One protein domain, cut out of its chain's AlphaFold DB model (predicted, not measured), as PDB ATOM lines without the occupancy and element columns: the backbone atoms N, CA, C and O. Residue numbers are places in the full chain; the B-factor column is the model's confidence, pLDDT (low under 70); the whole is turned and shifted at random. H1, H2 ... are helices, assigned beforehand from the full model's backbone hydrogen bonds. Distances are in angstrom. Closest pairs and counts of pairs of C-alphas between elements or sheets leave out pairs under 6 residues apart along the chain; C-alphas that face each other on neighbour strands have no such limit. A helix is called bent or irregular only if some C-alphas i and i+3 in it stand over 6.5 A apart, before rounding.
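What this domain is: This is residues 2 to 92 of the 93 residues of an uncharacterized protein of Candidatus Pacearchaeota archaeon (UniProt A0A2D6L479). Two long helices, H1 then H2, meet near their ends as a lopsided V, with the bent H1 as its longer limb. The printed part has 91 residues, is all helix with no named strand, and is extended: radius of gyration of the C-alphas 23.8 A, spans 80 by 34 by 15 A.

How they stand to each other: H1, residues 2 to 55, was assigned as one helix by its hydrogen bonds but is bent: C-alphas 38 and 41 are 6.8 A apart. Its arms H1a, residues 2 to 38, and H1b, residues 41 to 55, stand at a shallow tilt of 26 degrees. H2, residues 60 to 90, touches H1b with residues 63 to 71 alone, the closest C-alphas being those of Gln 48 and Thr 67, 5.3 A apart. They run opposite ways at a steep tilt of 67 degrees. H1a and H2 are apart. In H1a, H1b and H2 every O i to N i+4 pair is within hydrogen-bond range.

Where its parts are: H1a, 53.3 A long, begins at C-alpha 2 (-31.555, -27.324, -29.874). H1b spans 20.7 A. H2, 44.9 A, ends at C-alpha 90 (-18.849, 20.544, -28.248).

The domain as a whole: The C-alphas farthest apart, those of Glu 2 and Glu 58, are 80.3 A apart. The printed part has no cut; the link is tight. Residues 2 to 11, 58 and 88 to 92 have pLDDT under 70.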
ATOM      1  N   GLU A   2     -31.085 -28.405 -28.980       54.38
ATOM      2  CA  GLU A   2     -31.555 -27.324 -29.874       54.38
ATOM      3  C   GLU A   2     -31.484 -25.896 -29.295       54.38
ATOM      4  O   GLU A   2     -31.173 -24.939 -30.006       54.38
ATOM      5  N   LYS A   3     -31.699 -25.725 -27.981       58.47
ATOM      6  CA  LYS A   3     -31.613 -24.405 -27.323       58.47
ATOM      7  C   LYS A   3     -30.182 -23.835 -27.282       58.47
ATOM      8  O   LYS A   3     -30.026 -22.615 -27.302       58.47
ATOM      9  N   LYS A   4     -29.140 -24.682 -27.270       56.88
ATOM     10  CA  LYS A   4     -27.726 -24.245 -27.317       56.88
ATOM     11  C   LYS A   4     -27.320 -23.809 -28.732       56.88
ATOM     12  O   LYS A   4     -26.703 -22.757 -28.877       56.88
ATOM     13  N   LEU A   5     -27.761 -24.537 -29.761       61.75
ATOM     14  CA  LEU A   5     -27.536 -24.193 -31.175       61.75
ATOM     15  C   LEU A   5     -28.174 -22.849 -31.564       61.75
ATOM     16  O   LEU A   5     -27.511 -22.006 -32.168       61.75
ATOM     17  N   LYS A   6     -29.416 -22.582 -31.129       61.00
ATOM     18  CA  LYS A   6     -30.074 -21.279 -31.357       61.00
ATOM     19  C   LYS A   6     -29.337 -20.107 -30.695       61.00
ATOM     20  O   LYS A   6     -29.318 -19.011 -31.254       61.00
ATOM     21  N   LYS A   7     -28.712 -20.311 -29.529       61.41
ATOM     22  CA  LYS A   7     -27.917 -19.274 -28.842       61.41
ATOM     23  C   LYS A   7     -26.597 -19.000 -29.575       61.41
ATOM     24  O   LYS A   7     -26.247 -17.838 -29.747       61.41
ATOM     25  N   PHE A   8     -25.933 -20.044 -30.077       61.62
ATOM     26  CA  PHE A   8     -24.696 -19.933 -30.862       61.62
ATOM     27  C   PHE A   8     -24.908 -19.179 -32.183       61.62
ATOM     28  O   PHE A   8     -24.171 -18.245 -32.492       61.62
ATOM     29  N   PHE A   9     -25.986 -19.489 -32.910       62.03
ATOM     30  CA  PHE A   9     -26.356 -18.742 -34.117       62.03
ATOM     31  C   PHE A   9     -26.680 -17.272 -33.820       62.03
ATOM     32  O   PHE A   9     -26.282 -16.384 -34.569       62.03
ATOM     33  N   ARG A  10     -27.350 -16.981 -32.696       63.12
ATOM     34  CA  ARG A  10     -27.683 -15.602 -32.301       63.12
ATOM     35  C   ARG A  10     -26.431 -14.776 -31.949       63.12
ATOM     36  O   ARG A  10     -26.405 -13.579 -32.233       63.12
ATOM     37  N   VAL A  11     -25.392 -15.407 -31.396       69.44
ATOM     38  CA  VAL A  11     -24.065 -14.794 -31.181       69.44
ATOM     39  C   VAL A  11     -23.345 -14.573 -32.516       69.44
ATOM     40  O   VAL A  11     -22.863 -13.470 -32.763       69.44
ATOM     41  N   GLY A  12     -23.366 -15.554 -33.425       71.50
ATOM     42  CA  GLY A  12     -22.775 -15.426 -34.763       71.50
ATOM     43  C   GLY A  12     -23.391 -14.301 -35.608       71.50
ATOM     44  O   GLY A  12     -22.676 -13.585 -36.308       71.50
ATOM     45  N   VAL A  13     -24.706 -14.071 -35.502       75.25
ATOM     46  CA  VAL A  13     -25.390 -12.968 -36.207       75.25
ATOM     47  C   VAL A  13     -24.982 -11.595 -35.654       75.25
ATOM     48  O   VAL A  13     -24.788 -10.663 -36.439       75.25
ATOM     49  N   ARG A  14     -24.801 -11.456 -34.330       75.75
ATOM     50  CA  ARG A  14     -24.264 -10.218 -33.732       75.75
ATOM     51  C   ARG A  14     -22.808  -9.991 -34.141       75.75
ATOM     52  O   ARG A  14     -22.490  -8.898 -34.597       75.75
ATOM     53  N   PHE A  15     -21.976 -11.031 -34.104       81.75
ATOM     54  CA  PHE A  15     -20.583 -10.957 -34.546       81.75
ATOM     55  C   PHE A  15     -20.465 -10.528 -36.016       81.75
ATOM     56  O   PHE A  15     -19.759  -9.578 -36.332       81.75
ATOM     57  N   LYS A  16     -21.244 -11.132 -36.924       83.94
ATOM     58  CA  LYS A  16     -21.259 -10.758 -38.351       83.94
ATOM     59  C   LYS A  16     -21.719  -9.312 -38.585       83.94
ATOM     60  O   LYS A  16     -21.345  -8.695 -39.586       83.94
ATOM     61  N   ARG A  17     -22.564  -8.762 -37.705       85.31
ATOM     62  CA  ARG A  17     -23.000  -7.358 -37.770       85.31
ATOM     63  C   ARG A  17     -21.882  -6.412 -37.339       85.31
ATOM     64  O   ARG A  17     -21.639  -5.433 -38.040       85.31
ATOM     65  N   GLU A  18     -21.191  -6.713 -36.246       86.19
ATOM     66  CA  GLU A  18     -20.072  -5.891 -35.778       86.19
ATOM     67  C   GLU A  18     -18.852  -5.988 -36.687       86.19
ATOM     68  O   GLU A  18     -18.288  -4.959 -37.048       86.19
ATOM     69  N   PHE A  19     -18.531  -7.186 -37.180       87.44
ATOM     70  CA  PHE A  19     -17.463  -7.392 -38.154       87.44
ATOM     71  C   PHE A  19     -17.683  -6.551 -39.417       87.44
ATOM     72  O   PHE A  19     -16.780  -5.854 -39.861       87.44
ATOM     73  N   ARG A  20     -18.912  -6.507 -39.956       87.88
ATOM     74  CA  ARG A  20     -19.233  -5.628 -41.097       87.88
ATOM     75  C   ARG A  20     -19.100  -4.140 -40.770       87.88
ATOM     76  O   ARG A  20     -18.742  -3.367 -41.654       87.88
ATOM     77  N   ARG A  21     -19.390  -3.726 -39.532       89.44
ATOM     78  CA  ARG A  21     -19.226  -2.329 -39.097       89.44
ATOM     79  C   ARG A  21     -17.747  -1.952 -39.005       89.44
ATOM     80  O   ARG A  21     -17.370  -0.902 -39.516       89.44
ATOM     81  N   GLN A  22     -16.925  -2.816 -38.414       90.94
ATOM     82  CA  GLN A  22     -15.475  -2.630 -38.339       90.94
ATOM     83  C   GLN A  22     -14.839  -2.646 -39.730       90.94
ATOM     84  O   GLN A  22     -14.053  -1.764 -40.047       90.94
ATOM     85  N   LEU A  23     -15.248  -3.576 -40.595       92.44
ATOM     86  CA  LEU A  23     -14.744  -3.682 -41.962       92.44
ATOM     87  C   LEU A  23     -15.113  -2.451 -42.802       92.44
ATOM     88  O   LEU A  23     -14.288  -1.965 -43.567       92.44
ATOM     89  N   ARG A  24     -16.310  -1.879 -42.609       91.56
ATOM     90  CA  ARG A  24     -16.679  -0.598 -43.230       91.56
ATOM     91  C   ARG A  24     -15.808   0.553 -42.727       91.56
ATOM     92  O   ARG A  24     -15.330   1.320 -43.551       91.56
ATOM     93  N   MET A  25     -15.586   0.662 -41.414       92.62
ATOM     94  CA  MET A  25     -14.687   1.687 -40.863       92.62
ATOM     95  C   MET A  25     -13.270   1.541 -41.406       92.62
ATOM     96  O   MET A  25     -12.686   2.530 -41.829       92.62
ATOM     97  N   LEU A  26     -12.752   0.313 -41.453       93.19
ATOM     98  CA  LEU A  26     -11.436   0.021 -42.003       93.19
ATOM     99  C   LEU A  26     -11.342   0.492 -43.455       93.19
ATOM    100  O   LEU A  26     -10.435   1.241 -43.783       93.19
ATOM    101  N   ILE A  27     -12.317   0.142 -44.299       92.56
ATOM    102  CA  ILE A  27     -12.355   0.599 -45.693       92.56
ATOM    103  C   ILE A  27     -12.381   2.129 -45.771       92.56
ATOM    104  O   ILE A  27     -11.616   2.699 -46.538       92.56
ATOM    105  N   THR A  28     -13.220   2.808 -44.983       93.81
ATOM    106  CA  THR A  28     -13.290   4.277 -44.991       93.81
ATOM    107  C   THR A  28     -11.960   4.915 -44.588       93.81
ATOM    108  O   THR A  28     -11.514   5.845 -45.255       93.81
ATOM    109  N   ILE A  29     -11.307   4.401 -43.544       94.25
ATOM    110  CA  ILE A  29     -10.007   4.898 -43.081       94.25
ATOM    111  C   ILE A  29      -8.936   4.640 -44.139       94.25
ATOM    112  O   ILE A  29      -8.205   5.559 -44.493       94.25
ATOM    113  N   THR A  30      -8.868   3.425 -44.684       93.25
ATOM    114  CA  THR A  30      -7.881   3.063 -45.704       93.25
ATOM    115  C   THR A  30      -8.070   3.889 -46.969       93.25
ATOM    116  O   THR A  30      -7.096   4.405 -47.497       93.25
ATOM    117  N   LEU A  31      -9.306   4.081 -47.441       93.62
ATOM    118  CA  LEU A  31      -9.577   4.924 -48.606       93.62
ATOM    119  C   LEU A  31      -9.219   6.386 -48.340       93.62
ATOM    120  O   LEU A  31      -8.555   6.998 -49.170       93.62
ATOM    121  N   GLY A  32      -9.606   6.934 -47.184       92.50
ATOM    122  CA  GLY A  32      -9.243   8.299 -46.799       92.50
ATOM    123  C   GLY A  32      -7.727   8.493 -46.729       92.50
ATOM    124  O   GLY A  32      -7.205   9.470 -47.260       92.50
ATOM    125  N   PHE A  33      -7.015   7.525 -46.150       91.62
ATOM    126  CA  PHE A  33      -5.557   7.518 -46.101       91.62
ATOM    127  C   PHE A  33      -4.935   7.430 -47.497       91.62
ATOM    128  O   PHE A  33      -4.061   8.229 -47.809       91.62
ATOM    129  N   THR A  34      -5.398   6.516 -48.354       92.38
ATOM    130  CA  THR A  34      -4.892   6.382 -49.728       92.38
ATOM    131  C   THR A  34      -5.101   7.667 -50.515       92.38
ATOM    132  O   THR A  34      -4.175   8.124 -51.174       92.38
ATOM    133  N   ILE A  35      -6.275   8.295 -50.406       90.56
ATOM    134  CA  ILE A  35      -6.547   9.580 -51.058       90.56
ATOM    135  C   ILE A  35      -5.578  10.643 -50.532       90.56
ATOM    136  O   ILE A  35      -4.876  11.266 -51.321       90.56
ATOM    137  N   ALA A  36      -5.460  10.816 -49.214       88.12
ATOM    138  CA  ALA A  36      -4.522  11.782 -48.640       88.12
ATOM    139  C   ALA A  36      -3.070  11.522 -49.085       88.12
ATOM    140  O   ALA A  36      -2.329  12.456 -49.392       88.12
ATOM    141  N   PHE A  37      -2.675  10.251 -49.171       86.62
ATOM    142  CA  PHE A  37      -1.349   9.840 -49.612       86.62
ATOM    143  C   PHE A  37      -1.101  10.164 -51.090       86.62
ATOM    144  O   PHE A  37      -0.052  10.714 -51.419       86.62
ATOM    145  N   THR A  38      -2.065   9.899 -51.976       91.44
ATOM    146  CA  THR A  38      -1.961  10.235 -53.405       91.44
ATOM    147  C   THR A  38      -1.868  11.745 -53.626       91.44
ATOM    148  O   THR A  38      -1.086  12.195 -54.459       91.44
ATOM    149  N   TRP A  39      -2.615  12.540 -52.857       88.56
ATOM    150  CA  TRP A  39      -2.641  13.997 -53.013       88.56
ATOM    151  C   TRP A  39      -1.421  14.703 -52.414       88.56
ATOM    152  O   TRP A  39      -1.176  15.859 -52.753       88.56
ATOM    153  N   ARG A  40      -0.625  14.031 -51.568       84.75
ATOM    154  CA  ARG A  40       0.570  14.613 -50.931       84.75
ATOM    155  C   ARG A  40       1.498  15.279 -51.948       84.75
ATOM    156  O   ARG A  40       1.893  16.424 -51.745       84.75
ATOM    157  N   GLN A  41       1.848  14.559 -53.015       83.38
ATOM    158  CA  GLN A  41       2.781  15.065 -54.020       83.38
ATOM    159  C   GLN A  41       2.153  16.214 -54.813       83.38
ATOM    160  O   GLN A  41       2.755  17.269 -54.954       83.38
ATOM    161  N   THR A  42       0.894  16.058 -55.223       88.81
ATOM    162  CA  THR A  42       0.152  17.090 -55.955       88.81
ATOM    163  C   THR A  42       0.027  18.392 -55.166       88.81
ATOM    164  O   THR A  42       0.191  19.464 -55.735       88.81
ATOM    165  N   ILE A  43      -0.229  18.328 -53.855       85.56
ATOM    166  CA  ILE A  43      -0.288  19.514 -52.987       85.56
ATOM    167  C   ILE A  43       1.073  20.209 -52.930       85.56
ATOM    168  O   ILE A  43       1.128  21.440 -52.961       85.56
ATOM    169  N   PHE A  44       2.160  19.438 -52.858       84.56
ATOM    170  CA  PHE A  44       3.509  19.988 -52.866       84.56
ATOM    171  C   PHE A  44       3.814  20.689 -54.191       84.56
ATOM    172  O   PHE A  44       4.184  21.859 -54.181       84.56
ATOM    173  N   ASP A  45       3.556  20.026 -55.316       87.00
ATOM    174  CA  ASP A  45       3.824  20.563 -56.651       87.00
ATOM    175  C   ASP A  45       2.958  21.805 -56.950       87.00
ATOM    176  O   ASP A  45       3.449  22.799 -57.487       87.00
ATOM    177  N   LEU A  46       1.682  21.800 -56.540       87.31
ATOM    178  CA  LEU A  46       0.791  22.964 -56.639       87.31
ATOM    179  C   LEU A  46       1.293  24.134 -55.794       87.31
ATOM    180  O   LEU A  46       1.339  25.269 -56.269       87.31
ATOM    181  N   SER A  47       1.691  23.862 -54.551       85.38
ATOM    182  CA  SER A  47       2.237  24.887 -53.659       85.38
ATOM    183  C   SER A  47       3.538  25.454 -54.220       85.38
ATOM    184  O   SER A  47       3.746  26.661 -54.182       85.38
ATOM    185  N   GLN A  48       4.383  24.603 -54.801       85.00
ATOM    186  CA  GLN A  48       5.633  24.995 -55.438       85.00
ATOM    187  C   GLN A  48       5.389  25.882 -56.659       85.00
ATOM    188  O   GLN A  48       6.041  26.913 -56.807       85.00
ATOM    189  N   SER A  49       4.421  25.522 -57.503       85.12
ATOM    190  CA  SER A  49       4.006  26.338 -58.645       85.12
ATOM    191  C   SER A  49       3.464  27.698 -58.197       85.12
ATOM    192  O   SER A  49       3.851  28.722 -58.754       85.12
ATOM    193  N   PHE A  50       2.645  27.730 -57.143       84.25
ATOM    194  CA  PHE A  50       2.091  28.962 -56.584       84.25
ATOM    195  C   PHE A  50       3.170  29.874 -55.982       84.25
ATOM    196  O   PHE A  50       3.207  31.071 -56.259       84.25
ATOM    197  N   VAL A  51       4.093  29.307 -55.200       84.06
ATOM    198  CA  VAL A  51       5.232  30.040 -54.629       84.06
ATOM    199  C   VAL A  51       6.147  30.552 -55.739       84.06
ATOM    200  O   VAL A  51       6.559  31.708 -55.693       84.06
ATOM    201  N   ASN A  52       6.425  29.744 -56.768       84.75
ATOM    202  CA  ASN A  52       7.241  30.186 -57.895       84.75
ATOM    203  C   ASN A  52       6.572  31.321 -58.679       84.75
ATOM    204  O   ASN A  52       7.234  32.282 -59.048       84.75
ATOM    205  N   PHE A  53       5.258  31.232 -58.901       83.75
ATOM    206  CA  PHE A  53       4.488  32.266 -59.590       83.75
ATOM    207  C   PHE A  53       4.555  33.621 -58.870       83.75
ATOM    208  O   PHE A  53       4.610  34.662 -59.517       83.75
ATOM    209  N   ILE A  54       4.583  33.622 -57.533       82.88
ATOM    210  CA  ILE A  54       4.658  34.856 -56.741       82.88
ATOM    211  C   ILE A  54       6.100  35.367 -56.635       82.88
ATOM    212  O   ILE A  54       6.352  36.551 -56.849       82.88
ATOM    213  N   PHE A  55       7.051  34.492 -56.304       80.62
ATOM    214  CA  PHE A  55       8.405  34.893 -55.908       80.62
ATOM    215  C   PHE A  55       9.460  34.775 -57.017       80.62
ATOM    216  O   PHE A  55      10.573  35.249 -56.808       80.62
ATOM    217  N   HIS A  56       9.136  34.178 -58.173       78.19
ATOM    218  CA  HIS A  56      10.037  33.994 -59.323       78.19
ATOM    219  C   HIS A  56      11.432  33.484 -58.912       78.19
ATOM    220  O   HIS A  56      12.466  34.034 -59.287       78.19
ATOM    221  N   LEU A  57      11.464  32.443 -58.076       74.50
ATOM    222  CA  LEU A  57      12.700  31.913 -57.505       74.50
ATOM    223  C   LEU A  57      13.380  30.973 -58.506       74.50
ATOM    224  O   LEU A  57      12.922  29.856 -58.723       74.50
ATOM    225  N   GLU A  58      14.516  31.393 -59.064       69.38
ATOM    226  CA  GLU A  58      15.273  30.576 -60.028       69.38
ATOM    227  C   GLU A  58      15.978  29.368 -59.390       69.38
ATOM    228  O   GLU A  58      16.233  28.362 -60.053       69.38
ATOM    229  N   SER A  59      16.292  29.429 -58.090       77.81
ATOM    230  CA  SER A  59      16.984  28.327 -57.414       77.81
ATOM    231  C   SER A  59      16.011  27.266 -56.891       77.81
ATOM    232  O   SER A  59      15.177  27.517 -56.016       77.81
ATOM    233  N   LEU A  60      16.176  26.035 -57.387       75.44
ATOM    234  CA  LEU A  60      15.381  24.858 -57.009       75.44
ATOM    235  C   LEU A  60      15.362  24.614 -55.489       75.44
ATOM    236  O   LEU A  60      14.328  24.264 -54.919       75.44
ATOM    237  N   SER A  61      16.494  24.841 -54.816       80.94
ATOM    238  CA  SER A  61      16.623  24.645 -53.368       80.94
ATOM    239  C   SER A  61      15.834  25.679 -52.564       80.94
ATOM    240  O   SER A  61      15.117  25.307 -51.637       80.94
ATOM    241  N   ALA A  62      15.913  26.968 -52.922       80.81
ATOM    242  CA  ALA A  62      15.169  28.010 -52.211       80.81
ATOM    243  C   ALA A  62      13.660  27.861 -52.422       80.81
ATOM    244  O   ALA A  62      12.885  28.040 -51.485       80.81
ATOM    245  N   LEU A  63      13.250  27.461 -53.629       82.06
ATOM    246  CA  LEU A  63      11.858  27.202 -53.967       82.06
ATOM    247  C   LEU A  63      11.261  26.075 -53.106       82.06
ATOM    248  O   LEU A  63      10.178  26.237 -52.545       82.06
ATOM    249  N   SER A  64      11.975  24.957 -52.941       82.00
ATOM    250  CA  SER A  64      11.526  23.830 -52.108       82.00
ATOM    251  C   SER A  64      11.396  24.208 -50.626       82.00
ATOM    252  O   SER A  64      10.410  23.863 -49.965       82.00
ATOM    253  N   ILE A  65      12.351  24.987 -50.105       86.06
ATOM    254  CA  ILE A  65      12.324  25.478 -48.720       86.06
ATOM    255  C   ILE A  65      11.144  26.437 -48.516       86.06
ATOM    256  O   ILE A  65      10.361  26.252 -47.585       86.06
ATOM    257  N   ALA A  66      10.972  27.418 -49.406       84.50
ATOM    258  CA  ALA A  66       9.866  28.371 -49.346       84.50
ATOM    259  C   ALA A  66       8.503  27.669 -49.433       84.50
ATOM    260  O   ALA A  66       7.595  27.967 -48.659       84.50
ATOM    261  N   THR A  67       8.388  26.669 -50.310       86.44
ATOM    262  CA  THR A  67       7.190  25.832 -50.443       86.44
ATOM    263  C   THR A  67       6.903  25.055 -49.163       86.44
ATOM    264  O   THR A  67       5.766  25.023 -48.696       86.44
ATOM    265  N   SER A  68       7.930  24.475 -48.542       87.88
ATOM    266  CA  SER A  68       7.781  23.741 -47.283       87.88
ATOM    267  C   SER A  68       7.312  24.656 -46.145       87.88
ATOM    268  O   SER A  68       6.399  24.294 -45.398       87.88
ATOM    269  N   ILE A  69       7.874  25.865 -46.037       88.75
ATOM    270  CA  ILE A  69       7.448  26.879 -45.058       88.75
ATOM    271  C   ILE A  69       5.990  27.278 -45.307       88.75
ATOM    272  O   ILE A  69       5.184  27.291 -44.377       88.75
ATOM    273  N   PHE A  70       5.632  27.539 -46.563       87.62
ATOM    274  CA  PHE A  70       4.279  27.911 -46.960       87.62
ATOM    275  C   PHE A  70       3.249  26.834 -46.592       87.62
ATOM    276  O   PHE A  70       2.259  27.124 -45.918       87.62
ATOM    277  N   ILE A  71       3.520  25.574 -46.943       88.38
ATOM    278  CA  ILE A  71       2.659  24.435 -46.589       88.38
ATOM    279  C   ILE A  71       2.543  24.286 -45.068       88.38
ATOM    280  O   ILE A  71       1.457  24.000 -44.560       88.38
ATOM    281  N   THR A  72       3.629  24.499 -44.323       92.62
ATOM    282  CA  THR A  72       3.611  24.430 -42.854       92.62
ATOM    283  C   THR A  72       2.685  25.494 -42.260       92.62
ATOM    284  O   THR A  72       1.856  25.172 -41.409       92.62
ATOM    285  N   ILE A  73       2.758  26.738 -42.744       91.38
ATOM    286  CA  ILE A  73       1.882  27.831 -42.291       91.38
ATOM    287  C   ILE A  73       0.416  27.504 -42.586       91.38
ATOM    288  O   ILE A  73      -0.423  27.585 -41.688       91.38
ATOM    289  N   ILE A  74       0.103  27.066 -43.810       89.44
ATOM    290  CA  ILE A  74      -1.259  26.655 -44.185       89.44
ATOM    291  C   ILE A  74      -1.749  25.517 -43.292       89.44
ATOM    292  O   ILE A  74      -2.887  25.542 -42.830       89.44
ATOM    293  N   SER A  75      -0.894  24.532 -43.015       89.19
ATOM    294  CA  SER A  75      -1.255  23.385 -42.180       89.19
ATOM    295  C   SER A  75      -1.614  23.818 -40.760       89.19
ATOM    296  O   SER A  75      -2.622  23.367 -40.224       89.19
ATOM    297  N   ILE A  76      -0.844  24.737 -40.166       94.00
ATOM    298  CA  ILE A  76      -1.146  25.305 -38.843       94.00
ATOM    299  C   ILE A  76      -2.499  26.027 -38.864       94.00
ATOM    300  O   ILE A  76      -3.312  25.818 -37.965       94.00
ATOM    301  N   VAL A  77      -2.773  26.824 -39.900       92.19
ATOM    302  CA  VAL A  77      -4.052  27.537 -40.055       92.19
ATOM    303  C   VAL A  77      -5.223  26.560 -40.187       92.19
ATOM    304  O   VAL A  77      -6.244  26.735 -39.523       92.19
ATOM    305  N   LEU A  78      -5.077  25.503 -40.989       89.94
ATOM    306  CA  LEU A  78      -6.101  24.467 -41.147       89.94
ATOM    307  C   LEU A  78      -6.352  23.704 -39.843       89.94
ATOM    308  O   LEU A  78      -7.506  23.472 -39.495       89.94
ATOM    309  N   ILE A  79      -5.298  23.346 -39.103       90.25
ATOM    310  CA  ILE A  79      -5.422  22.692 -37.793       90.25
ATOM    311  C   ILE A  79      -6.123  23.620 -36.801       90.25
ATOM    312  O   ILE A  79      -7.008  23.179 -36.070       90.25
ATOM    313  N   TYR A  80      -5.766  24.905 -36.789       93.38
ATOM    314  CA  TYR A  80      -6.403  25.898 -35.932       93.38
ATOM    315  C   TYR A  80      -7.896  26.045 -36.250       93.38
ATOM    316  O   TYR A  80      -8.723  25.965 -35.342       93.38
ATOM    317  N   LEU A  81      -8.257  26.172 -37.531       90.44
ATOM    318  CA  LEU A  81      -9.649  26.217 -37.984       90.44
ATOM    319  C   LEU A  81     -10.406  24.941 -37.611       90.44
ATOM    320  O   LEU A  81     -11.491  25.017 -37.044       90.44
ATOM    321  N   ALA A  82      -9.831  23.769 -37.885       90.00
ATOM    322  CA  ALA A  82     -10.442  22.490 -37.544       90.00
ATOM    323  C   ALA A  82     -10.682  22.367 -36.033       90.00
ATOM    324  O   ALA A  82     -11.767  21.969 -35.618       90.00
ATOM    325  N   SER A  83      -9.702  22.766 -35.216       89.69
ATOM    326  CA  SER A  83      -9.806  22.796 -33.755       89.69
ATOM    327  C   SER A  83     -10.890  23.767 -33.277       89.69
ATOM    328  O   SER A  83     -11.698  23.413 -32.421       89.69
ATOM    329  N   TYR A  84     -10.973  24.956 -33.879       89.38
ATOM    330  CA  TYR A  84     -12.016  25.938 -33.586       89.38
ATOM    331  C   TYR A  84     -13.420  25.396 -33.892       89.38
ATOM    332  O   TYR A  84     -14.302  25.445 -33.034       89.38
ATOM    333  N   TYR A  85     -13.620  24.801 -35.073       86.94
ATOM    334  CA  TYR A  85     -14.898  24.187 -35.450       86.94
ATOM    335  C   TYR A  85     -15.276  23.007 -34.544       86.94
ATOM    336  O   TYR A  85     -16.435  22.880 -34.151       86.94
ATOM    337  N   LEU A  86     -14.310  22.159 -34.179       82.94
ATOM    338  CA  LEU A  86     -14.531  21.035 -33.263       82.94
ATOM    339  C   LEU A  86     -14.904  21.500 -31.854       82.94
ATOM    340  O   LEU A  86     -15.822  20.936 -31.260       82.94
ATOM    341  N   LYS A  87     -14.235  22.537 -31.339       79.31
ATOM    342  CA  LYS A  87     -14.557  23.133 -30.039       79.31
ATOM    343  C   LYS A  87     -15.974  23.710 -30.028       79.31
ATOM    344  O   LYS A  87     -16.742  23.400 -29.126       79.31
ATOM    345  N   ASN A  88     -16.345  24.458 -31.068       66.44
ATOM    346  CA  ASN A  88     -17.684  25.040 -31.188       66.44
ATOM    347  C   ASN A  88     -18.795  23.972 -31.297       66.44
ATOM    348  O   ASN A  88     -19.925  24.197 -30.879       66.44
ATOM    349  N   SER A  89     -18.481  22.788 -31.832       59.88
ATOM    350  CA  SER A  89     -19.426  21.662 -31.904       59.88
ATOM    351  C   SER A  89     -19.687  21.010 -30.535       59.88
ATOM    352  O   SER A  89     -20.779  20.504 -30.293       59.88
ATOM    353  N   TYR A  90     -18.709  21.053 -29.620       57.22
ATOM    354  CA  TYR A  90     -18.849  20.544 -28.248       57.22
ATOM    355  C   TYR A  90     -19.616  21.496 -27.318       57.22
ATOM    356  O   TYR A  90     -20.174  21.043 -26.329       57.22
ATOM    357  N   GLU A  91     -19.646  22.795 -27.623       55.12
ATOM    358  CA  GLU A  91     -20.308  23.830 -26.807       55.12
ATOM    359  C   GLU A  91     -21.818  23.964 -27.106       55.12
ATOM    360  O   GLU A  91     -22.524  24.680 -26.404       55.12
ATOM    361  N   ASN A  92     -22.323  23.269 -28.136       51.06
ATOM    362  CA  ASN A  92     -23.727  23.289 -28.578       51.06
ATOM    363  C   ASN A  92     -24.525  22.010 -28.216       51.06
ATOM    364  O   ASN A  92     -25.593  21.779 -28.786       51.06
TER     365      ASN A  92